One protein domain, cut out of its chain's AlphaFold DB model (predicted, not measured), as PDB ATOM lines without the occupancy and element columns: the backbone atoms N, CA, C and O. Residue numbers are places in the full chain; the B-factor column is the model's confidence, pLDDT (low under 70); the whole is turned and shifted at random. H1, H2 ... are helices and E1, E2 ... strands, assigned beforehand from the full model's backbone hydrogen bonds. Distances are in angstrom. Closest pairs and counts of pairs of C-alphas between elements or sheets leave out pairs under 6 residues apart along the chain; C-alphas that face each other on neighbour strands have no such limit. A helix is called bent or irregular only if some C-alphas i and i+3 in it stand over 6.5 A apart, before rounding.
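Overview. This is residues 327 to 479 of the 595 residues of an uncharacterized protein of Mesobacillus foraminis (UniProt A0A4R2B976). One long kinked helix, H6, runs lengthwise through the domain: H2, H3 and H5 pack round its first residues, H4 crosses it near Leu 447, and the strand hairpin E1 E2 and the helix H7 pack along its second half. H1 lies side by side with H3 and H5, away from H6, and the turn of residues 459 to 464 sticks out at one end. The printed part has 153 residues, mostly helix by class, in the order H1 H2 H3 H4 H5 E1 E2 H6 H7, with one antiparallel sheet, E1 - E2. It is compact, with a radius of gyration of the C-alphas of 15.1 A, yet elongated in outline, 51 by 28 by 27 A.

Along the chain. H1, residues 327 to 333, begins with C-alpha 327 at (-21.397, -55.581, -26.237) and is 10.1 A long. H2 is residues 338 to 348, 15.5 A. H3, residues 352 to 368, 25.2 A, is only just irregular: C-alphas 353 and 356 are 6.9 A apart. H4 is residues 381 to 393, 18.0 A, and H5 residues 395 to 408, 19.8 A. E1 is residues 412 to 415, 10.0 A, and E2 residues 418 to 421, 9.9 A. H6, residues 438 to 458, 30.3 A, begins at C-alpha 438 (-38.237, -56.046, -30.483); it is irregular, with C-alphas 442 and 445 7.1 A apart, and has a kink of 40 degrees near residue 445. H7, residues 466 to 473, 9.4 A, ends at C-alpha 473 (-31.816, -36.356, -28.441).

Arrangement. H6 is the hub, touching five helices. With residues 438 to 439 alone it touches H3 at a steep tilt of 64 degrees, closest C-alphas Gly 362 and Pro 438, 4.9 A. It touches H2, closest C-alphas Ile 340 and Val 442, 6.4 A, and H5, about perpendicular at 84 degrees, closest Thr 405 and Ile 443, 6.6 A. H4 touches it with residues 382 to 384 alone, closest C-alphas Ser 383 and Leu 447, 5.7 A. H6 and H7 form a helical hairpin at a steep tilt of 44 degrees, closest C-alphas Met 454 and Ile 469, 6.6 A. The closest C-alphas of E2 and H6, Ile 420 and Ile 450, are 6.3 A apart. In the hairpin E1 and E2, N 420 and O 413 are within hydrogen-bond range at 2.7 A. H1 touches H3 at a shallow tilt of 1 degrees, opposite ways, closest C-alphas Leu 331 and Leu 360, 6.8 A. Every O i to N i+4 pair is within hydrogen-bond range in H2 and H5, against 11 of 13 in H3, 8 of 9 in H4, 15 of 17 in H6, 2 of 4 in H7 and 1 of 3 in H1, where 4 of 4 O i to N i+3 pairs are.

Size, cuts and confidence. The C-alphas farthest apart, Glu 353 and Ala 462, are 51.5 A apart. The printed part has no cut; the links H3 to H4 and E2 to H6 are long. Mean pLDDT of the printed part is 91.5, with residue 377 under 70.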
ATOM      1  N   THR A 327     -20.141 -56.117 -26.785       91.56
ATOM      2  CA  THR A 327     -21.397 -55.581 -26.237       91.56
ATOM      3  C   THR A 327     -22.617 -56.435 -26.609       91.56
ATOM      4  O   THR A 327     -23.511 -56.609 -25.781       91.56
ATOM      5  N   LEU A 328     -22.640 -57.054 -27.793       92.12
ATOM      6  CA  LEU A 328     -23.645 -58.068 -28.137       92.12
ATOM      7  C   LEU A 328     -23.537 -59.297 -27.229       92.12
ATOM      8  O   LEU A 328     -24.555 -59.824 -26.785       92.12
ATOM      9  N   CYS A 329     -22.320 -59.721 -26.884       90.06
ATOM     10  CA  CYS A 329     -22.127 -60.790 -25.914       90.06
ATOM     11  C   CYS A 329     -22.587 -60.377 -24.511       90.06
ATOM     12  O   CYS A 329     -23.250 -61.163 -23.847       90.06
ATOM     13  N   LYS A 330     -22.368 -59.126 -24.081       88.56
ATOM     14  CA  LYS A 330     -22.948 -58.627 -22.821       88.56
ATOM     15  C   LYS A 330     -24.471 -58.720 -22.798       88.56
ATOM     16  O   LYS A 330     -25.035 -59.001 -21.744       88.56
ATOM     17  N   LEU A 331     -25.155 -58.483 -23.918       88.31
ATOM     18  CA  LEU A 331     -26.612 -58.643 -23.985       88.31
ATOM     19  C   LEU A 331     -27.051 -60.076 -23.653       88.31
ATOM     20  O   LEU A 331     -28.125 -60.234 -23.083       88.31
ATOM     21  N   LEU A 332     -26.233 -61.095 -23.948       86.56
ATOM     22  CA  LEU A 332     -26.512 -62.491 -23.588       86.56
ATOM     23  C   LEU A 332     -26.557 -62.713 -22.074       86.56
ATOM     24  O   LEU A 332     -27.398 -63.471 -21.597       86.56
ATOM     25  N   ASP A 333     -25.672 -62.044 -21.335       84.94
ATOM     26  CA  ASP A 333     -25.520 -62.226 -19.888       84.94
ATOM     27  C   ASP A 333     -26.573 -61.455 -19.076       84.94
ATOM     28  O   ASP A 333     -26.811 -61.748 -17.901       84.94
ATOM     29  N   ASN A 334     -27.211 -60.449 -19.680       86.75
ATOM     30  CA  ASN A 334     -28.161 -59.578 -18.996       86.75
ATOM     31  C   ASN A 334     -29.588 -60.122 -19.084       86.75
ATOM     32  O   ASN A 334     -30.192 -60.154 -20.155       86.75
ATOM     33  N   GLN A 335     -30.161 -60.474 -17.932       88.06
ATOM     34  CA  GLN A 335     -31.556 -60.902 -17.864       88.06
ATOM     35  C   GLN A 335     -32.518 -59.703 -17.929       88.06
ATOM     36  O   GLN A 335     -32.331 -58.726 -17.194       88.06
ATOM     37  N   PRO A 336     -33.581 -59.777 -18.750       94.19
ATOM     38  CA  PRO A 336     -34.612 -58.752 -18.775       94.19
ATOM     39  C   PRO A 336     -35.357 -58.680 -17.447       94.19
ATOM     40  O   PRO A 336     -35.728 -59.693 -16.853       94.19
ATOM     41  N   CYS A 337     -35.649 -57.461 -16.993       95.38
ATOM     42  CA  CYS A 337     -36.523 -57.284 -15.845       95.38
ATOM     43  C   CYS A 337     -37.945 -57.774 -16.173       95.38
ATOM     44  O   CYS A 337     -38.377 -57.788 -17.331       95.38
ATOM     45  N   ARG A 338     -38.722 -58.129 -15.140       95.38
ATOM     46  CA  ARG A 338     -40.063 -58.729 -15.307       95.38
ATOM     47  C   ARG A 338     -40.996 -57.910 -16.203       95.38
ATOM     48  O   ARG A 338     -41.773 -58.488 -16.956       95.38
ATOM     49  N   LYS A 339     -40.914 -56.576 -16.135       93.12
ATOM     50  CA  LYS A 339     -41.744 -55.665 -16.939       93.12
ATOM     51  C   LYS A 339     -41.434 -55.790 -18.432       93.12
ATOM     52  O   LYS A 339     -42.356 -55.874 -19.238       93.12
ATOM     53  N   ILE A 340     -40.149 -55.820 -18.788       94.12
ATOM     54  CA  ILE A 340     -39.700 -55.955 -20.177       94.12
ATOM     55  C   ILE A 340     -39.993 -57.362 -20.702       94.12
ATOM     56  O   ILE A 340     -40.557 -57.495 -21.786       94.12
ATOM     57  N   ALA A 341     -39.713 -58.398 -19.905       95.88
ATOM     58  CA  ALA A 341     -40.015 -59.778 -20.274       95.88
ATOM     59  C   ALA A 341     -41.518 -59.997 -20.529       95.88
ATOM     60  O   ALA A 341     -41.885 -60.599 -21.534       95.88
ATOM     61  N   SER A 342     -42.398 -59.465 -19.665       94.75
ATOM     62  CA  SER A 342     -43.854 -59.537 -19.879       94.75
ATOM     63  C   SER A 342     -44.257 -58.862 -21.183       94.75
ATOM     64  O   SER A 342     -44.939 -59.476 -21.992       94.75
ATOM     65  N   ARG A 343     -43.767 -57.641 -21.436       92.69
ATOM     66  CA  ARG A 343     -44.120 -56.892 -22.646       92.69
ATOM     67  C   ARG A 343     -43.745 -57.648 -23.924       92.69
ATOM     68  O   ARG A 343     -44.552 -57.697 -24.844       92.69
ATOM     69  N   ILE A 344     -42.551 -58.240 -23.982       94.88
ATOM     70  CA  ILE A 344     -42.125 -59.048 -25.135       94.88
ATOM     71  C   ILE A 344     -43.051 -60.253 -25.326       94.88
ATOM     72  O   ILE A 344     -43.515 -60.485 -26.440       94.88
ATOM     73  N   LYS A 345     -43.379 -60.981 -24.252       95.12
ATOM     74  CA  LYS A 345     -44.300 -62.125 -24.333       95.12
ATOM     75  C   LYS A 345     -45.687 -61.727 -24.816       95.12
ATOM     76  O   LYS A 345     -46.252 -62.441 -25.636       95.12
ATOM     77  N   ASP A 346     -46.203 -60.597 -24.345       92.44
ATOM     78  CA  ASP A 346     -47.535 -60.115 -24.706       92.44
ATOM     79  C   ASP A 346     -47.588 -59.693 -26.185       92.44
ATOM     80  O   ASP A 346     -48.492 -60.103 -26.910       92.44
ATOM     81  N   VAL A 347     -46.593 -58.932 -26.661       90.94
ATOM     82  CA  VAL A 347     -46.544 -58.450 -28.055       90.94
ATOM     83  C   VAL A 347     -46.305 -59.588 -29.049       90.94
ATOM     84  O   VAL A 347     -46.979 -59.657 -30.072       90.94
ATOM     85  N   TYR A 348     -45.374 -60.501 -28.756       91.12
ATOM     86  CA  TYR A 348     -45.019 -61.596 -29.669       91.12
ATOM     87  C   TYR A 348     -45.775 -62.899 -29.400       91.12
ATOM     88  O   TYR A 348     -45.536 -63.890 -30.090       91.12
ATOM     89  N   SER A 349     -46.679 -62.917 -28.413       92.62
ATOM     90  CA  SER A 349     -47.442 -64.106 -28.006       92.62
ATOM     91  C   SER A 349     -46.547 -65.341 -27.814       92.62
ATOM     92  O   SER A 349     -46.813 -66.412 -28.362       92.62
ATOM     93  N   CYS A 350     -45.447 -65.182 -27.071       93.88
ATOM     94  CA  CYS A 350     -44.394 -66.193 -26.951       93.88
ATOM     95  C   CYS A 350     -44.157 -66.679 -25.510       93.88
ATOM     96  O   CYS A 350     -44.573 -66.047 -24.538       93.88
ATOM     97  N   GLY A 351     -43.454 -67.809 -25.377       95.00
ATOM     98  CA  GLY A 351     -42.975 -68.330 -24.094       95.00
ATOM     99  C   GLY A 351     -41.770 -67.562 -23.535       95.00
ATOM    100  O   GLY A 351     -41.170 -66.723 -24.213       95.00
ATOM    101  N   GLU A 352     -41.408 -67.855 -22.283       94.62
ATOM    102  CA  GLU A 352     -40.270 -67.231 -21.582       94.62
ATOM    103  C   GLU A 352     -38.938 -67.509 -22.296       94.62
ATOM    104  O   GLU A 352     -38.083 -66.633 -22.410       94.62
ATOM    105  N   GLU A 353     -38.789 -68.707 -22.860       94.06
ATOM    106  CA  GLU A 353     -37.610 -69.154 -23.600       94.06
ATOM    107  C   GLU A 353     -37.336 -68.348 -24.877       94.06
ATOM    108  O   GLU A 353     -36.218 -68.377 -25.392       94.06
ATOM    109  N   MET A 354     -38.337 -67.621 -25.384       95.50
ATOM    110  CA  MET A 354     -38.232 -66.792 -26.585       95.50
ATOM    111  C   MET A 354     -37.910 -65.323 -26.291       95.50
ATOM    112  O   MET A 354     -37.502 -64.608 -27.206       95.50
ATOM    113  N   VAL A 355     -38.011 -64.873 -25.034       95.62
ATOM    114  CA  VAL A 355     -37.776 -63.466 -24.661       95.62
ATOM    115  C   VAL A 355     -36.349 -63.031 -24.996       95.62
ATOM    116  O   VAL A 355     -36.151 -62.039 -25.697       95.62
ATOM    117  N   GLN A 356     -35.351 -63.792 -24.539       94.56
ATOM    118  CA  GLN A 356     -33.943 -63.493 -24.804       94.56
ATOM    119  C   GLN A 356     -33.601 -63.563 -26.308       94.56
ATOM    120  O   GLN A 356     -32.967 -62.628 -26.808       94.56
ATOM    121  N   PRO A 357     -34.054 -64.587 -27.069       95.81
ATOM    122  CA  PRO A 357     -33.937 -64.587 -28.524       95.81
ATOM    123  C   PRO A 357     -34.487 -63.329 -29.200       95.81
ATOM    124  O   PRO A 357     -33.791 -62.761 -30.041       95.81
ATOM    125  N   PHE A 358     -35.688 -62.857 -28.840       96.00
ATOM    126  CA  PHE A 358     -36.262 -61.640 -29.431       96.00
ATOM    127  C   PHE A 358     -35.437 -60.395 -29.105       96.00
ATOM    128  O   PHE A 358     -35.137 -59.612 -30.006       96.00
ATOM    129  N   ILE A 359     -35.022 -60.238 -27.845       95.44
ATOM    130  CA  ILE A 359     -34.207 -59.103 -27.397       95.44
ATOM    131  C   ILE A 359     -32.911 -58.997 -28.202       95.44
ATOM    132  O   ILE A 359     -32.581 -57.913 -28.691       95.44
ATOM    133  N   LEU A 360     -32.190 -60.111 -28.343       95.56
ATOM    134  CA  LEU A 360     -30.900 -60.132 -29.023       95.56
ATOM    135  C   LEU A 360     -31.055 -59.990 -30.541       95.56
ATOM    136  O   LEU A 360     -30.361 -59.186 -31.159       95.56
ATOM    137  N   THR A 361     -31.994 -60.729 -31.135       95.12
ATOM    138  CA  THR A 361     -32.256 -60.685 -32.583       95.12
ATOM    139  C   THR A 361     -32.675 -59.286 -33.018       95.12
ATOM    140  O   THR A 361     -32.167 -58.796 -34.022       95.12
ATOM    141  N   GLY A 362     -33.531 -58.608 -32.243       95.31
ATOM    142  CA  GLY A 362     -33.939 -57.237 -32.547       95.31
ATOM    143  C   GLY A 362     -32.745 -56.285 -32.640       95.31
ATOM    144  O   GLY A 362     -32.654 -55.512 -33.590       95.31
ATOM    145  N   MET A 363     -31.791 -56.382 -31.706       96.50
ATOM    146  CA  MET A 363     -30.583 -55.552 -31.745       96.50
ATOM    147  C   MET A 363     -29.678 -55.907 -32.932       96.50
ATOM    148  O   MET A 363     -29.214 -55.012 -33.633       96.50
ATOM    149  N   ILE A 364     -29.476 -57.200 -33.208       95.75
ATOM    150  CA  ILE A 364     -28.712 -57.665 -34.379       95.75
ATOM    151  C   ILE A 364     -29.318 -57.111 -35.674       95.75
ATOM    152  O   ILE A 364     -28.595 -56.598 -36.525       95.75
ATOM    153  N   GLN A 365     -30.643 -57.179 -35.826       95.19
ATOM    154  CA  GLN A 365     -31.333 -56.673 -37.008       95.19
ATOM    155  C   GLN A 365     -31.244 -55.151 -37.121       95.19
ATOM    156  O   GLN A 365     -30.966 -54.657 -38.207       95.19
ATOM    157  N   LEU A 366     -31.436 -54.408 -36.031       95.56
ATOM    158  CA  LEU A 366     -31.346 -52.948 -36.057       95.56
ATOM    159  C   LEU A 366     -29.934 -52.452 -36.410       95.56
ATOM    160  O   LEU A 366     -29.781 -51.459 -37.118       95.56
ATOM    161  N   LEU A 367     -28.897 -53.140 -35.932       94.50
ATOM    162  CA  LEU A 367     -27.510 -52.813 -36.266       94.50
ATOM    163  C   LEU A 367     -27.124 -53.287 -37.673       94.50
ATOM    164  O   LEU A 367     -26.323 -52.638 -38.342       94.50
ATOM    165  N   GLY A 368     -27.658 -54.419 -38.126       93.62
ATOM    166  CA  GLY A 368     -27.304 -55.009 -39.414       93.62
ATOM    167  C   GLY A 368     -28.057 -54.425 -40.606       93.62
ATOM    168  O   GLY A 368     -27.473 -54.266 -41.675       93.62
ATOM    169  N   LEU A 369     -29.347 -54.116 -40.450       91.94
ATOM    170  CA  LEU A 369     -30.231 -53.790 -41.568       91.94
ATOM    171  C   LEU A 369     -30.271 -52.285 -41.873       91.94
ATOM    172  O   LEU A 369     -30.325 -51.462 -40.958       91.94
ATOM    173  N   PRO A 370     -30.294 -51.904 -43.161       81.31
ATOM    174  CA  PRO A 370     -30.036 -50.528 -43.572       81.31
ATOM    175  C   PRO A 370     -31.258 -49.604 -43.480       81.31
ATOM    176  O   PRO A 370     -31.085 -48.399 -43.316       81.31
ATOM    177  N   LEU A 371     -32.487 -50.139 -43.531       78.31
ATOM    178  CA  LEU A 371     -33.703 -49.337 -43.340       78.31
ATOM    179  C   LEU A 371     -33.801 -48.775 -41.918       78.31
ATOM    180  O   LEU A 371     -34.417 -47.739 -41.716       78.31
ATOM    181  N   GLY A 372     -33.218 -49.449 -40.924       82.25
ATOM    182  CA  GLY A 372     -33.487 -49.154 -39.521       82.25
ATOM    183  C   GLY A 372     -34.922 -49.524 -39.120       82.25
ATOM    184  O   GLY A 372     -35.491 -50.497 -39.615       82.25
ATOM    185  N   VAL A 373     -35.491 -48.768 -38.184       85.81
ATOM    186  CA  VAL A 373     -36.782 -49.069 -37.544       85.81
ATOM    187  C   VAL A 373     -37.968 -48.498 -38.325       85.81
ATOM    188  O   VAL A 373     -37.896 -47.412 -38.883       85.81
ATOM    189  N   GLY A 374     -39.106 -49.179 -38.300       82.75
ATOM    190  CA  GLY A 374     -40.386 -48.629 -38.745       82.75
ATOM    191  C   GLY A 374     -41.261 -48.160 -37.591       82.75
ATOM    192  O   GLY A 374     -41.383 -48.885 -36.610       82.75
ATOM    193  N   GLN A 375     -41.920 -47.000 -37.694       74.69
ATOM    194  CA  GLN A 375     -42.923 -46.596 -36.693       74.69
ATOM    195  C   GLN A 375     -44.320 -47.185 -36.962       74.69
ATOM    196  O   GLN A 375     -45.158 -47.262 -36.056       74.69
ATOM    197  N   GLY A 376     -44.591 -47.579 -38.210       75.81
ATOM    198  CA  GLY A 376     -45.939 -47.871 -38.691       75.81
ATOM    199  C   GLY A 376     -46.914 -46.736 -38.392       75.81
ATOM    200  O   GLY A 376     -46.622 -45.576 -38.675       75.81
ATOM    201  N   TYR A 377     -48.061 -47.049 -37.789       69.19
ATOM    202  CA  TYR A 377     -49.039 -46.030 -37.386       69.19
ATOM    203  C   TYR A 377     -48.864 -45.510 -35.948       69.19
ATOM    204  O   TYR A 377     -49.674 -44.705 -35.489       69.19
ATOM    205  N   ASN A 378     -47.814 -45.923 -35.226       79.69
ATOM    206  CA  ASN A 378     -47.531 -45.363 -33.905       79.69
ATOM    207  C   ASN A 378     -46.986 -43.927 -34.043       79.69
ATOM    208  O   ASN A 378     -46.114 -43.690 -34.878       79.69
ATOM    209  N   PRO A 379     -47.438 -42.951 -33.231       79.19
ATOM    210  CA  PRO A 379     -47.003 -41.554 -33.320       79.19
ATOM    211  C   PRO A 379     -45.626 -41.323 -32.659       79.19
ATOM    212  O   PRO A 379     -45.448 -40.417 -31.846       79.19
ATOM    213  N   THR A 380     -44.628 -42.145 -32.991       84.06
ATOM    214  CA  THR A 380     -43.323 -42.206 -32.301       84.06
ATOM    215  C   THR A 380     -42.144 -41.814 -33.190       84.06
ATOM    216  O   THR A 380     -41.001 -42.182 -32.932       84.06
ATOM    217  N   CYS A 381     -42.424 -41.013 -34.214       84.69
ATOM    218  CA  CYS A 381     -41.549 -40.691 -35.341       84.69
ATOM    219  C   CYS A 381     -40.138 -40.257 -34.926       84.69
ATOM    220  O   CYS A 381     -39.139 -40.743 -35.454       84.69
ATOM    221  N   GLN A 382     -40.049 -39.387 -33.919       89.56
ATOM    222  CA  GLN A 382     -38.781 -38.893 -33.377       89.56
ATOM    223  C   GLN A 382     -37.955 -40.000 -32.724       89.56
ATOM    224  O   GLN A 382     -36.764 -40.123 -32.992       89.56
ATOM    225  N   SER A 383     -38.590 -40.831 -31.897       92.94
ATOM    226  CA  SER A 383     -37.927 -41.928 -31.191       92.94
ATOM    227  C   SER A 383     -37.470 -43.017 -32.160       92.94
ATOM    228  O   SER A 383     -36.349 -43.499 -32.050       92.94
ATOM    229  N   THR A 384     -38.292 -43.343 -33.159       92.00
ATOM    230  CA  THR A 384     -37.931 -44.263 -34.242       92.00
ATOM    231  C   THR A 384     -36.717 -43.766 -35.029       92.00
ATOM    232  O   THR A 384     -35.766 -44.518 -35.236       92.00
ATOM    233  N   ARG A 385     -36.687 -42.479 -35.405       92.44
ATOM    234  CA  ARG A 385     -35.512 -41.899 -36.071       92.44
ATOM    235  C   ARG A 385     -34.281 -41.883 -35.179       92.44
ATOM    236  O   ARG A 385     -33.198 -42.126 -35.695       92.44
ATOM    237  N   ALA A 386     -34.416 -41.621 -33.879       94.56
ATOM    238  CA  ALA A 386     -33.287 -41.672 -32.953       94.56
ATOM    239  C   ALA A 386     -32.643 -43.066 -32.929       94.56
ATOM    240  O   ALA A 386     -31.423 -43.162 -33.021       94.56
ATOM    241  N   LEU A 387     -33.442 -44.139 -32.922       95.19
ATOM    242  CA  LEU A 387     -32.924 -45.509 -33.009       95.19
ATOM    243  C   LEU A 387     -32.167 -45.771 -34.313       95.19
ATOM    244  O   LEU A 387     -31.034 -46.250 -34.268       95.19
ATOM    245  N   SER A 388     -32.755 -45.413 -35.458       93.25
ATOM    246  CA  SER A 388     -32.109 -45.571 -36.770       93.25
ATOM    247  C   SER A 388     -30.856 -44.698 -36.912       93.25
ATOM    248  O   SER A 388     -29.875 -45.106 -37.523       93.25
ATOM    249  N   TYR A 389     -30.849 -43.504 -36.317       94.25
ATOM    250  CA  TYR A 389     -29.672 -42.641 -36.275       94.25
ATOM    251  C   TYR A 389     -28.568 -43.255 -35.410       94.25
ATOM    252  O   TYR A 389     -27.415 -43.329 -35.836       94.25
ATOM    253  N   TRP A 390     -28.894 -43.732 -34.204       94.88
ATOM    254  CA  TRP A 390     -27.899 -44.330 -33.319       94.88
ATOM    255  C   TRP A 390     -27.342 -45.637 -33.876       94.88
ATOM    256  O   TRP A 390     -26.146 -45.855 -33.747       94.88
ATOM    257  N   SER A 391     -28.131 -46.474 -34.554       93.50
ATOM    258  CA  SER A 391     -27.597 -47.700 -35.172       93.50
ATOM    259  C   SER A 391     -26.567 -47.422 -36.277       93.50
ATOM    260  O   SER A 391     -25.711 -48.261 -36.561       93.50
ATOM    261  N   GLN A 392     -26.618 -46.234 -36.885       90.31
ATOM    262  CA  GLN A 392     -25.685 -45.801 -37.923       90.31
ATOM    263  C   GLN A 392     -24.493 -45.021 -37.359       90.31
ATOM    264  O   GLN A 392     -23.364 -45.259 -37.773       90.31
ATOM    265  N   LYS A 393     -24.725 -44.090 -36.423       90.19
ATOM    266  CA  LYS A 393     -23.692 -43.170 -35.912       90.19
ATOM    267  C   LYS A 393     -23.122 -43.545 -34.554       90.19
ATOM    268  O   LYS A 393     -21.950 -43.298 -34.305       90.19
ATOM    269  N   ASN A 394     -23.943 -44.104 -33.672       92.00
ATOM    270  CA  ASN A 394     -23.606 -44.320 -32.266       92.00
ATOM    271  C   ASN A 394     -24.061 -45.715 -31.777       92.00
ATOM    272  O   ASN A 394     -24.822 -45.808 -30.806       92.00
ATOM    273  N   PRO A 395     -23.636 -46.821 -32.424       93.19
ATOM    274  CA  PRO A 395     -24.196 -48.150 -32.160       93.19
ATOM    275  C   PRO A 395     -23.893 -48.663 -30.743       93.19
ATOM    276  O   PRO A 395     -24.733 -49.322 -30.132       93.19
ATOM    277  N   LEU A 396     -22.731 -48.314 -30.177       93.50
ATOM    278  CA  LEU A 396     -22.401 -48.641 -28.783       93.50
ATOM    279  C   LEU A 396     -23.308 -47.895 -27.797       93.50
ATOM    280  O   LEU A 396     -23.831 -48.506 -26.871       93.50
ATOM    281  N   PHE A 397     -23.568 -46.605 -28.039       94.56
ATOM    282  CA  PHE A 397     -24.496 -45.825 -27.220       94.56
ATOM    283  C   PHE A 397     -25.901 -46.436 -27.240       94.56
ATOM    284  O   PHE A 397     -26.501 -46.608 -26.181       94.56
ATOM    285  N   LEU A 398     -26.406 -46.810 -28.423       95.50
ATOM    286  CA  LEU A 398     -27.689 -47.504 -28.567       95.50
ATOM    287  C   LEU A 398     -27.737 -48.776 -27.713       95.50
ATOM    288  O   LEU A 398     -28.686 -48.962 -26.951       95.50
ATOM    289  N   MET A 399     -26.724 -49.637 -27.823       95.06
ATOM    290  CA  MET A 399     -26.691 -50.888 -27.068       95.06
ATOM    291  C   MET A 399     -26.614 -50.656 -25.560       95.06
ATOM    292  O   MET A 399     -27.329 -51.329 -24.821       95.06
ATOM    293  N   ASP A 400     -25.834 -49.681 -25.096       94.38
ATOM    294  CA  ASP A 400     -25.755 -49.349 -23.672       94.38
ATOM    295  C   ASP A 400     -27.110 -48.881 -23.124       94.38
ATOM    296  O   ASP A 400     -27.562 -49.364 -22.084       94.38
ATOM    297  N   ARG A 401     -27.800 -47.983 -23.845       96.00
ATOM    298  CA  ARG A 401     -29.154 -47.526 -23.478       96.00
ATOM    299  C   ARG A 401     -30.165 -48.674 -23.510       96.00
ATOM    300  O   ARG A 401     -31.068 -48.733 -22.672       96.00
ATOM    301  N   TYR A 402     -30.016 -49.604 -24.449       96.56
ATOM    302  CA  TYR A 402     -30.876 -50.778 -24.564       96.56
ATOM    303  C   TYR A 402     -30.668 -51.766 -23.408       96.56
ATOM    304  O   TYR A 402     -31.644 -52.138 -22.757       96.56
ATOM    305  N   ILE A 403     -29.417 -52.121 -23.084       95.31
ATOM    306  CA  ILE A 403     -29.063 -52.975 -21.935       95.31
ATOM    307  C   ILE A 403     -29.587 -52.357 -20.636       95.31
ATOM    308  O   ILE A 403     -30.201 -53.043 -19.816       95.31
ATOM    309  N   GLU A 404     -29.391 -51.053 -20.455       93.75
ATOM    310  CA  GLU A 404     -29.908 -50.313 -19.305       93.75
ATOM    311  C   GLU A 404     -31.435 -50.416 -19.202       93.75
ATOM    312  O   GLU A 404     -31.965 -50.754 -18.143       93.75
ATOM    313  N   THR A 405     -32.144 -50.217 -20.314       95.56
ATOM    314  CA  THR A 405     -33.610 -50.312 -20.350       95.56
ATOM    315  C   THR A 405     -34.095 -51.728 -20.041       95.56
ATOM    316  O   THR A 405     -35.043 -51.902 -19.276       95.56
ATOM    317  N   ILE A 406     -33.435 -52.751 -20.587       95.69
ATOM    318  CA  ILE A 406     -33.761 -54.165 -20.358       95.69
ATOM    319  C   ILE A 406     -33.597 -54.539 -18.887       95.69
ATOM    320  O   ILE A 406     -34.482 -55.163 -18.297       95.69
ATOM    321  N   THR A 407     -32.474 -54.145 -18.290       94.50
ATOM    322  CA  THR A 407     -32.099 -54.537 -16.927       94.50
ATOM    323  C   THR A 407     -32.853 -53.740 -15.868       94.50
ATOM    324  O   THR A 407     -33.349 -54.314 -14.900       94.50
ATOM    325  N   LYS A 408     -32.990 -52.421 -16.050       94.50
ATOM    326  CA  LYS A 408     -33.615 -51.528 -15.063       94.50
ATOM    327  C   LYS A 408     -35.111 -51.308 -15.294       94.50
ATOM    328  O   LYS A 408     -35.828 -50.957 -14.360       94.50
ATOM    329  N   GLY A 409     -35.600 -51.496 -16.520       93.81
ATOM    330  CA  GLY A 409     -36.984 -51.194 -16.904       93.81
ATOM    331  C   GLY A 409     -37.284 -49.700 -17.085       93.81
ATOM    332  O   GLY A 409     -38.459 -49.328 -17.154       93.81
ATOM    333  N   TYR A 410     -36.251 -48.855 -17.133       94.56
ATOM    334  CA  TYR A 410     -36.321 -47.432 -17.460       94.56
ATOM    335  C   TYR A 410     -35.032 -46.978 -18.156       94.56
ATOM    336  O   TYR A 410     -34.006 -47.648 -18.096       94.56
ATOM    337  N   LEU A 411     -35.119 -45.820 -18.798       95.00
ATOM    338  CA  LEU A 411     -34.046 -45.132 -19.509       95.00
ATOM    339  C   LEU A 411     -33.853 -43.720 -18.950       95.00
ATOM    340  O   LEU A 411     -34.845 -43.075 -18.589       95.00
ATOM    341  N   GLU A 412     -32.613 -43.236 -18.964       95.44
ATOM    342  CA  GLU A 412     -32.259 -41.843 -18.690       95.44
ATOM    343  C   GLU A 412     -31.484 -41.243 -19.866       95.44
ATOM    344  O   GLU A 412     -30.606 -41.893 -20.433       95.44
ATOM    345  N   LEU A 413     -31.813 -40.005 -20.231       96.12
ATOM    346  CA  LEU A 413     -31.052 -39.192 -21.185       96.12
ATOM    347  C   LEU A 413     -30.850 -37.791 -20.613       96.12
ATOM    348  O   LEU A 413     -31.603 -37.350 -19.747       96.12
ATOM    349  N   GLU A 414     -29.853 -37.075 -21.113       95.31
ATOM    350  CA  GLU A 414     -29.583 -35.701 -20.702       95.31
ATOM    351  C   GLU A 414     -30.214 -34.692 -21.670       95.31
ATOM    352  O   GLU A 414     -30.218 -34.891 -22.885       95.31
ATOM    353  N   PHE A 415     -30.723 -33.585 -21.130       96.19
ATOM    354  CA  PHE A 415     -31.121 -32.408 -21.893       96.19
ATOM    355  C   PHE A 415     -30.558 -31.154 -21.220       96.19
ATOM    356  O   PHE A 415     -30.913 -30.858 -20.078       96.19
ATOM    357  N   GLU A 416     -29.674 -30.431 -21.916       92.56
ATOM    358  CA  GLU A 416     -29.055 -29.179 -21.443       92.56
ATOM    359  C   GLU A 416     -28.391 -29.312 -20.051       92.56
ATOM    360  O   GLU A 416     -28.612 -28.492 -19.157       92.56
ATOM    361  N   GLY A 417     -27.606 -30.376 -19.833       92.62
ATOM    362  CA  GLY A 417     -26.916 -30.617 -18.560       92.62
ATOM    363  C   GLY A 417     -27.799 -31.183 -17.443       92.62
ATOM    364  O   GLY A 417     -27.345 -31.290 -16.303       92.62
ATOM    365  N   LYS A 418     -29.070 -31.509 -17.721       95.94
ATOM    366  CA  LYS A 418     -30.011 -32.052 -16.729       95.94
ATOM    367  C   LYS A 418     -30.523 -33.432 -17.145       95.94
ATOM    368  O   LYS A 418     -31.065 -33.556 -18.246       95.94
ATOM    369  N   PRO A 419     -30.453 -34.448 -16.267       96.50
ATOM    370  CA  PRO A 419     -30.996 -35.762 -16.576       96.50
ATOM    371  C   PRO A 419     -32.528 -35.727 -16.670       96.50
ATOM    372  O   PRO A 419     -33.217 -34.981 -15.963       96.50
ATOM    373  N   ILE A 420     -33.060 -36.562 -17.554       97.00
ATOM    374  CA  ILE A 420     -34.473 -36.876 -17.719       97.00
ATOM    375  C   ILE A 420     -34.602 -38.391 -17.622       97.00
ATOM    376  O   ILE A 420     -34.102 -39.120 -18.477       97.00
ATOM    377  N   SER A 421     -35.295 -38.858 -16.587       96.81
ATOM    378  CA  SER A 421     -35.516 -40.280 -16.342       96.81
ATOM    379  C   SER A 421     -36.948 -40.659 -16.673       96.81
ATOM    380  O   SER A 421     -37.891 -40.119 -16.096       96.81
ATOM    381  N   SER A 422     -37.120 -41.641 -17.558       95.94
ATOM    382  CA  SER A 422     -38.442 -42.202 -17.872       95.94
ATOM    383  C   SER A 422     -39.080 -42.953 -16.698       95.94
ATOM    384  O   SER A 422     -40.252 -43.306 -16.778       95.94
ATOM    385  N   LEU A 423     -38.344 -43.180 -15.603       94.88
ATOM    386  CA  LEU A 423     -38.887 -43.729 -14.360       94.88
ATOM    387  C   LEU A 423     -39.951 -42.812 -13.736       94.88
ATOM    388  O   LEU A 423     -40.917 -43.302 -13.155       94.88
ATOM    389  N   TYR A 424     -39.768 -41.493 -13.860       95.25
ATOM    390  CA  TYR A 424     -40.656 -40.473 -13.289       95.25
ATOM    391  C   TYR A 424     -41.636 -39.888 -14.313       95.25
ATOM    392  O   TYR A 424     -42.342 -38.928 -14.014       95.25
ATOM    393  N   LEU A 425     -41.663 -40.451 -15.520       94.25
ATOM    394  CA  LEU A 425     -42.548 -40.045 -16.604       94.25
ATOM    395  C   LEU A 425     -43.545 -41.165 -16.885       94.25
ATOM    396  O   LEU A 425     -43.272 -42.335 -16.622       94.25
ATOM    397  N   SER A 426     -44.689 -40.823 -17.468       85.81
ATOM    398  CA  SER A 426     -45.612 -41.815 -18.017       85.81
ATOM    399  C   SER A 426     -45.041 -42.341 -19.340       85.81
ATOM    400  O   SER A 426     -44.942 -41.559 -20.287       85.81
ATOM    401  N   PRO A 427     -44.640 -43.626 -19.443       76.25
ATOM    402  CA  PRO A 427     -44.185 -44.186 -20.711       76.25
ATOM    403  C   PRO A 427     -45.308 -44.094 -21.747       76.25
ATOM    404  O   PRO A 427     -46.462 -44.361 -21.411       76.25
ATOM    405  N   GLY A 428     -44.976 -43.732 -22.987       71.81
ATOM    406  CA  GLY A 428     -45.970 -43.672 -24.059       71.81
ATOM    407  C   GLY A 428     -46.596 -45.044 -24.316       71.81
ATOM    408  O   GLY A 428     -45.891 -46.057 -24.300       71.81
ATOM    409  N   GLU A 429     -47.907 -45.088 -24.550       79.44
ATOM    410  CA  GLU A 429     -48.578 -46.319 -24.970       79.44
ATOM    411  C   GLU A 429     -48.329 -46.564 -26.460       79.44
ATOM    412  O   GLU A 429     -48.510 -45.677 -27.293       79.44
ATOM    413  N   LEU A 430     -47.894 -47.782 -26.786       83.00
ATOM    414  CA  LEU A 430     -47.789 -48.255 -28.161       83.00
ATOM    415  C   LEU A 430     -49.041 -49.053 -28.510       83.00
ATOM    416  O   LEU A 430     -49.518 -49.863 -27.710       83.00
ATOM    417  N   ASN A 431     -49.539 -48.871 -29.728       80.81
ATOM    418  CA  ASN A 431     -50.534 -49.766 -30.287       80.81
ATOM    419  C   ASN A 431     -49.835 -51.049 -30.756       80.81
ATOM    420  O   ASN A 431     -49.295 -51.123 -31.860       80.81
ATOM    421  N   ASN A 432     -49.880 -52.068 -29.898       78.56
ATOM    422  CA  ASN A 432     -49.260 -53.372 -30.132       78.56
ATOM    423  C   ASN A 432     -49.958 -54.208 -31.222       78.56
ATOM    424  O   ASN A 432     -49.453 -55.265 -31.583       78.56
ATOM    425  N   SER A 433     -51.111 -53.771 -31.752       71.56
ATOM    426  CA  SER A 433     -51.717 -54.398 -32.937       71.56
ATOM    427  C   SER A 433     -50.968 -54.053 -34.227       71.56
ATOM    428  O   SER A 433     -51.156 -54.724 -35.240       71.56
ATOM    429  N   ILE A 434     -50.123 -53.019 -34.205       74.44
ATOM    430  CA  ILE A 434     -49.214 -52.686 -35.300       74.44
ATOM    431  C   ILE A 434     -47.926 -53.495 -35.093       74.44
ATOM    432  O   ILE A 434     -47.342 -53.408 -34.011       74.44
ATOM    433  N   PRO A 435     -47.453 -54.257 -36.096       78.75
ATOM    434  CA  PRO A 435     -46.187 -54.972 -35.991       78.75
ATOM    435  C   PRO A 435     -45.026 -54.013 -35.700       78.75
ATOM    436  O   PRO A 435     -44.790 -53.065 -36.447       78.75
ATOM    437  N   LEU A 436     -44.288 -54.281 -34.624       86.50
ATOM    438  CA  LEU A 436     -43.104 -53.532 -34.204       86.50
ATOM    439  C   LEU A 436     -41.938 -54.497 -33.991       86.50
ATOM    440  O   LEU A 436     -42.146 -55.658 -33.627       86.50
ATOM    441  N   ASP A 437     -40.711 -54.024 -34.202       91.94
ATOM    442  CA  ASP A 437     -39.511 -54.804 -33.903       91.94
ATOM    443  C   ASP A 437     -39.223 -54.861 -32.385       91.94
ATOM    444  O   ASP A 437     -39.685 -53.995 -31.627       91.94
ATOM    445  N   PRO A 438     -38.433 -55.848 -31.915       93.06
ATOM    446  CA  PRO A 438     -38.237 -56.046 -30.483       93.06
ATOM    447  C   PRO A 438     -37.554 -54.869 -29.785       93.06
ATOM    448  O   PRO A 438     -37.879 -54.580 -28.633       93.06
ATOM    449  N   VAL A 439     -36.640 -54.160 -30.464       95.81
ATOM    450  CA  VAL A 439     -35.957 -53.008 -29.864       95.81
ATOM    451  C   VAL A 439     -36.970 -51.904 -29.607       95.81
ATOM    452  O   VAL A 439     -37.031 -51.376 -28.494       95.81
ATOM    453  N   SER A 440     -37.821 -51.621 -30.593       94.12
ATOM    454  CA  SER A 440     -38.901 -50.641 -30.481       94.12
ATOM    455  C   SER A 440     -39.838 -50.916 -29.311       94.12
ATOM    456  O   SER A 440     -40.087 -50.018 -28.503       94.12
ATOM    457  N   VAL A 441     -40.304 -52.160 -29.165       93.44
ATOM    458  CA  VAL A 441     -41.201 -52.584 -28.074       93.44
ATOM    459  C   VAL A 441     -40.607 -52.279 -26.691       93.44
ATOM    460  O   VAL A 441     -41.314 -51.888 -25.752       93.44
ATOM    461  N   VAL A 442     -39.292 -52.436 -26.549       94.19
ATOM    462  CA  VAL A 442     -38.587 -52.191 -25.290       94.19
ATOM    463  C   VAL A 442     -38.370 -50.699 -25.059       94.19
ATOM    464  O   VAL A 442     -38.771 -50.196 -24.011       94.19
ATOM    465  N   ILE A 443     -37.745 -49.992 -26.004       95.50
ATOM    466  CA  ILE A 443     -37.133 -48.683 -25.734       95.50
ATOM    467  C   ILE A 443     -37.988 -47.481 -26.163       95.50
ATOM    468  O   ILE A 443     -37.934 -46.443 -25.499       95.50
ATOM    469  N   ILE A 444     -38.822 -47.594 -27.209       94.69
ATOM    470  CA  ILE A 444     -39.608 -46.453 -27.719       94.69
ATOM    471  C   ILE A 444     -40.537 -45.845 -26.659       94.69
ATOM    472  O   ILE A 444     -40.546 -44.619 -26.557       94.69
ATOM    473  N   PRO A 445     -41.260 -46.612 -25.816       93.62
ATOM    474  CA  PRO A 445     -42.127 -46.026 -24.787       93.62
ATOM    475  C   PRO A 445     -41.389 -45.070 -23.843       93.62
ATOM    476  O   PRO A 445     -41.942 -44.058 -23.410       93.62
ATOM    477  N   HIS A 446     -40.125 -45.382 -23.545       95.31
ATOM    478  CA  HIS A 446     -39.262 -44.581 -22.682       95.31
ATOM    479  C   HIS A 446     -38.691 -43.375 -23.425       95.31
ATOM    480  O   HIS A 446     -38.740 -42.256 -22.918       95.31
ATOM    481  N   LEU A 447     -38.201 -43.590 -24.648       95.62
ATOM    482  CA  LEU A 447     -37.683 -42.529 -25.507       95.62
ATOM    483  C   LEU A 447     -38.736 -41.481 -25.836       95.62
ATOM    484  O   LEU A 447     -38.423 -40.292 -25.843       95.62
ATOM    485  N   HIS A 448     -39.965 -41.914 -26.097       93.44
ATOM    486  CA  HIS A 448     -41.068 -41.027 -26.417       93.44
ATOM    487  C   HIS A 448     -41.452 -40.170 -25.207       93.44
ATOM    488  O   HIS A 448     -41.618 -38.964 -25.342       93.44
ATOM    489  N   ALA A 449     -41.497 -40.759 -24.008       95.00
ATOM    490  CA  ALA A 449     -41.744 -40.010 -22.779       95.00
ATOM    491  C   ALA A 449     -40.658 -38.952 -22.521       95.00
ATOM    492  O   ALA A 449     -40.973 -37.799 -22.232       95.00
ATOM    493  N   ILE A 450     -39.382 -39.321 -22.684       96.38
ATOM    494  CA  ILE A 450     -38.257 -38.386 -22.542       96.38
ATOM    495  C   ILE A 450     -38.333 -37.265 -23.584       96.38
ATOM    496  O   ILE A 450     -38.134 -36.104 -23.243       96.38
ATOM    497  N   TYR A 451     -38.648 -37.592 -24.838       95.38
ATOM    498  CA  TYR A 451     -38.815 -36.600 -25.899       95.38
ATOM    499  C   TYR A 451     -39.931 -35.600 -25.577       95.38
ATOM    500  O   TYR A 451     -39.724 -34.393 -25.690       95.38
ATOM    501  N   THR A 452     -41.086 -36.079 -25.115       94.50
ATOM    502  CA  THR A 452     -42.194 -35.216 -24.683       94.50
ATOM    503  C   THR A 452     -41.768 -34.287 -23.546       94.50
ATOM    504  O   THR A 452     -42.102 -33.105 -23.554       94.50
ATOM    505  N   GLU A 453     -40.963 -34.775 -22.605       96.31
ATOM    506  CA  GLU A 453     -40.410 -33.937 -21.540       96.31
ATOM    507  C   GLU A 453     -39.388 -32.907 -22.062       96.31
ATOM    508  O   GLU A 453     -39.389 -31.759 -21.615       96.31
ATOM    509  N   MET A 454     -38.557 -33.253 -23.050       96.56
ATOM    510  CA  MET A 454     -37.680 -32.281 -23.720       96.56
ATOM    511  C   MET A 454     -38.489 -31.184 -24.426       96.56
ATOM    512  O   MET A 454     -38.147 -30.006 -24.317       96.56
ATOM    513  N   ILE A 455     -39.593 -31.548 -25.090       95.06
ATOM    514  CA  ILE A 455     -40.536 -30.592 -25.686       95.06
ATOM    515  C   ILE A 455     -41.097 -29.660 -24.613       95.06
ATOM    516  O   ILE A 455     -41.006 -28.445 -24.772       95.06
ATOM    517  N   ASN A 456     -41.587 -30.192 -23.492       94.88
ATOM    518  CA  ASN A 456     -42.122 -29.381 -22.392       94.88
ATOM    519  C   ASN A 456     -41.104 -28.358 -21.863       94.88
ATOM    520  O   ASN A 456     -41.471 -27.226 -21.554       94.88
ATOM    521  N   ARG A 457     -39.818 -28.727 -21.798       95.69
ATOM    522  CA  ARG A 457     -38.726 -27.829 -21.375       95.69
ATOM    523  C   ARG A 457     -38.314 -26.809 -22.440       95.69
ATOM    524  O   ARG A 457     -37.727 -25.780 -22.101       95.69
ATOM    525  N   ALA A 458     -38.574 -27.096 -23.713       95.00
ATOM    526  CA  ALA A 458     -38.232 -26.230 -24.838       95.00
ATOM    527  C   ALA A 458     -39.388 -25.314 -25.284       95.00
ATOM    528  O   ALA A 458     -39.139 -24.305 -25.947       95.00
ATOM    529  N   ILE A 459     -40.637 -25.636 -24.927       91.69
ATOM    530  CA  ILE A 459     -41.822 -24.828 -25.243       91.69
ATOM    531  C   ILE A 459     -41.664 -23.394 -24.711       91.69
ATOM    532  O   ILE A 459     -41.130 -23.153 -23.631       91.69
ATOM    533  N   GLY A 460     -42.154 -22.427 -25.494       88.31
ATOM    534  CA  GLY A 460     -42.100 -20.996 -25.172       88.31
ATOM    535  C   GLY A 460     -40.876 -20.267 -25.731       88.31
ATOM    536  O   GLY A 460     -40.793 -19.045 -25.613       88.31
ATOM    537  N   ARG A 461     -39.946 -20.982 -26.375       91.06
ATOM    538  CA  ARG A 461     -38.842 -20.379 -27.136       91.06
ATOM    539  C   ARG A 461     -39.341 -19.834 -28.488       91.06
ATOM    540  O   ARG A 461     -40.374 -20.256 -28.999       91.06
ATOM    541  N   ALA A 462     -38.616 -18.867 -29.058       86.00
ATOM    542  CA  ALA A 462     -39.041 -18.116 -30.252       86.00
ATOM    543  C   ALA A 462     -38.799 -18.832 -31.600       86.00
ATOM    544  O   ALA A 462     -39.329 -18.406 -32.632       86.00
ATOM    545  N   GLU A 463     -37.977 -19.880 -31.594       88.94
ATOM    546  CA  GLU A 463     -37.642 -20.715 -32.753       88.94
ATOM    547  C   GLU A 463     -38.194 -22.130 -32.552       88.94
ATOM    548  O   GLU A 463     -38.608 -22.490 -31.447       88.94
ATOM    549  N   ASP A 464     -38.186 -22.935 -33.615       91.62
ATOM    550  CA  ASP A 464     -38.549 -24.347 -33.538       91.62
ATOM    551  C   ASP A 464     -37.720 -25.082 -32.461       91.62
ATOM    552  O   ASP A 464     -36.486 -25.022 -32.426       91.62
ATOM    553  N   VAL A 465     -38.421 -25.803 -31.582       94.31
ATOM    554  CA  VAL A 465     -37.856 -26.578 -30.469       94.31
ATOM    555  C   VAL A 465     -36.793 -27.595 -30.906       94.31
ATOM    556  O   VAL A 465     -35.867 -27.887 -30.145       94.31
ATOM    557  N   HIS A 466     -36.865 -28.098 -32.142       94.69
ATOM    558  CA  HIS A 466     -35.918 -29.068 -32.696       94.69
ATOM    559  C   HIS A 466     -34.505 -28.508 -32.881       94.69
ATOM    560  O   HIS A 466     -33.561 -29.294 -32.988       94.69
ATOM    561  N   LYS A 467     -34.333 -27.179 -32.847       94.50
ATOM    562  CA  LYS A 467     -33.017 -26.535 -32.757       94.50
ATOM    563  C   LYS A 467     -32.216 -27.043 -31.557       94.50
ATOM    564  O   LYS A 467     -31.029 -27.312 -31.688       94.50
ATOM    565  N   TRP A 468     -32.866 -27.201 -30.403       94.62
ATOM    566  CA  TRP A 468     -32.217 -27.633 -29.158       94.62
ATOM    567  C   TRP A 468     -32.398 -29.124 -28.891       94.62
ATOM    568  O   TRP A 468     -31.505 -29.772 -28.350       94.62
ATOM    569  N   ILE A 469     -33.547 -29.682 -29.279       95.75
ATOM    570  CA  ILE A 469     -33.853 -31.087 -29.014       95.75
ATOM    571  C   ILE A 469     -33.017 -32.012 -29.888       95.75
ATOM    572  O   ILE A 469     -32.505 -32.992 -29.362       95.75
ATOM    573  N   ASN A 470     -32.827 -31.727 -31.184       95.31
ATOM    574  CA  ASN A 470     -32.108 -32.665 -32.052       95.31
ATOM    575  C   ASN A 470     -30.664 -32.922 -31.572       95.31
ATOM    576  O   ASN A 470     -30.320 -34.094 -31.416       95.31
ATOM    577  N   PRO A 471     -29.833 -31.904 -31.260       92.94
ATOM    578  CA  PRO A 471     -28.481 -32.151 -30.754       92.94
ATOM    579  C   PRO A 471     -28.444 -33.009 -29.484       92.94
ATOM    580  O   PRO A 471     -27.625 -33.916 -29.383       92.94
ATOM    581  N   ALA A 472     -29.369 -32.790 -28.544       93.00
ATOM    582  CA  ALA A 472     -29.425 -33.566 -27.306       93.00
ATOM    583  C   ALA A 472     -29.985 -34.986 -27.517       93.00
ATOM    584  O   ALA A 472     -29.436 -35.964 -27.014       93.00
ATOM    585  N   TYR A 473     -31.071 -35.110 -28.279       95.06
ATOM    586  CA  TYR A 473     -31.816 -36.356 -28.441       95.06
ATOM    587  C   TYR A 473     -31.098 -37.353 -29.352       95.06
ATOM    588  O   TYR A 473     -31.104 -38.543 -29.071       95.06
ATOM    589  N   TYR A 474     -30.419 -36.888 -30.403       93.38
ATOM    590  CA  TYR A 474     -29.584 -37.745 -31.253       93.38
ATOM    591  C   TYR A 474     -28.167 -37.962 -30.679       93.38
ATOM    592  O   TYR A 474     -27.404 -38.762 -31.223       93.38
ATOM    593  N   HIS A 475     -27.855 -37.335 -29.538       86.75
ATOM    594  CA  HIS A 475     -26.605 -37.415 -28.777       86.75
ATOM    595  C   HIS A 475     -25.379 -36.752 -29.430       86.75
ATOM    596  O   HIS A 475     -24.904 -35.733 -28.940       86.75
ATOM    597  N   GLN A 476     -24.828 -37.332 -30.498       86.00
ATOM    598  CA  GLN A 476     -23.630 -36.818 -31.174       86.00
ATOM    599  C   GLN A 476     -23.812 -36.834 -32.688       86.00
ATOM    600  O   GLN A 476     -24.329 -37.805 -33.247       86.00
ATOM    601  N   GLY A 477     -23.341 -35.772 -33.348       90.12
ATOM    602  CA  GLY A 477     -23.236 -35.674 -34.806       90.12
ATOM    603  C   GLY A 477     -24.288 -34.804 -35.494       90.12
ATOM    604  O   GLY A 477     -24.142 -34.562 -36.683       90.12
ATOM    605  N   VAL A 478     -25.301 -34.282 -34.795       94.75
ATOM    606  CA  VAL A 478     -26.194 -33.252 -35.367       94.75
ATOM    607  C   VAL A 478     -25.445 -31.922 -35.434       94.75
ATOM    608  O   VAL A 478     -24.801 -31.532 -34.461       94.75
ATOM    609  N   LEU A 479     -25.515 -31.247 -36.581       95.31
ATOM    610  CA  LEU A 479     -24.870 -29.946 -36.779       95.31
ATOM    611  C   LEU A 479     -25.510 -28.865 -35.887       95.31
ATOM    612  O   LEU A 479     -26.697 -28.918 -35.599       95.31
TER     613      LEU A 479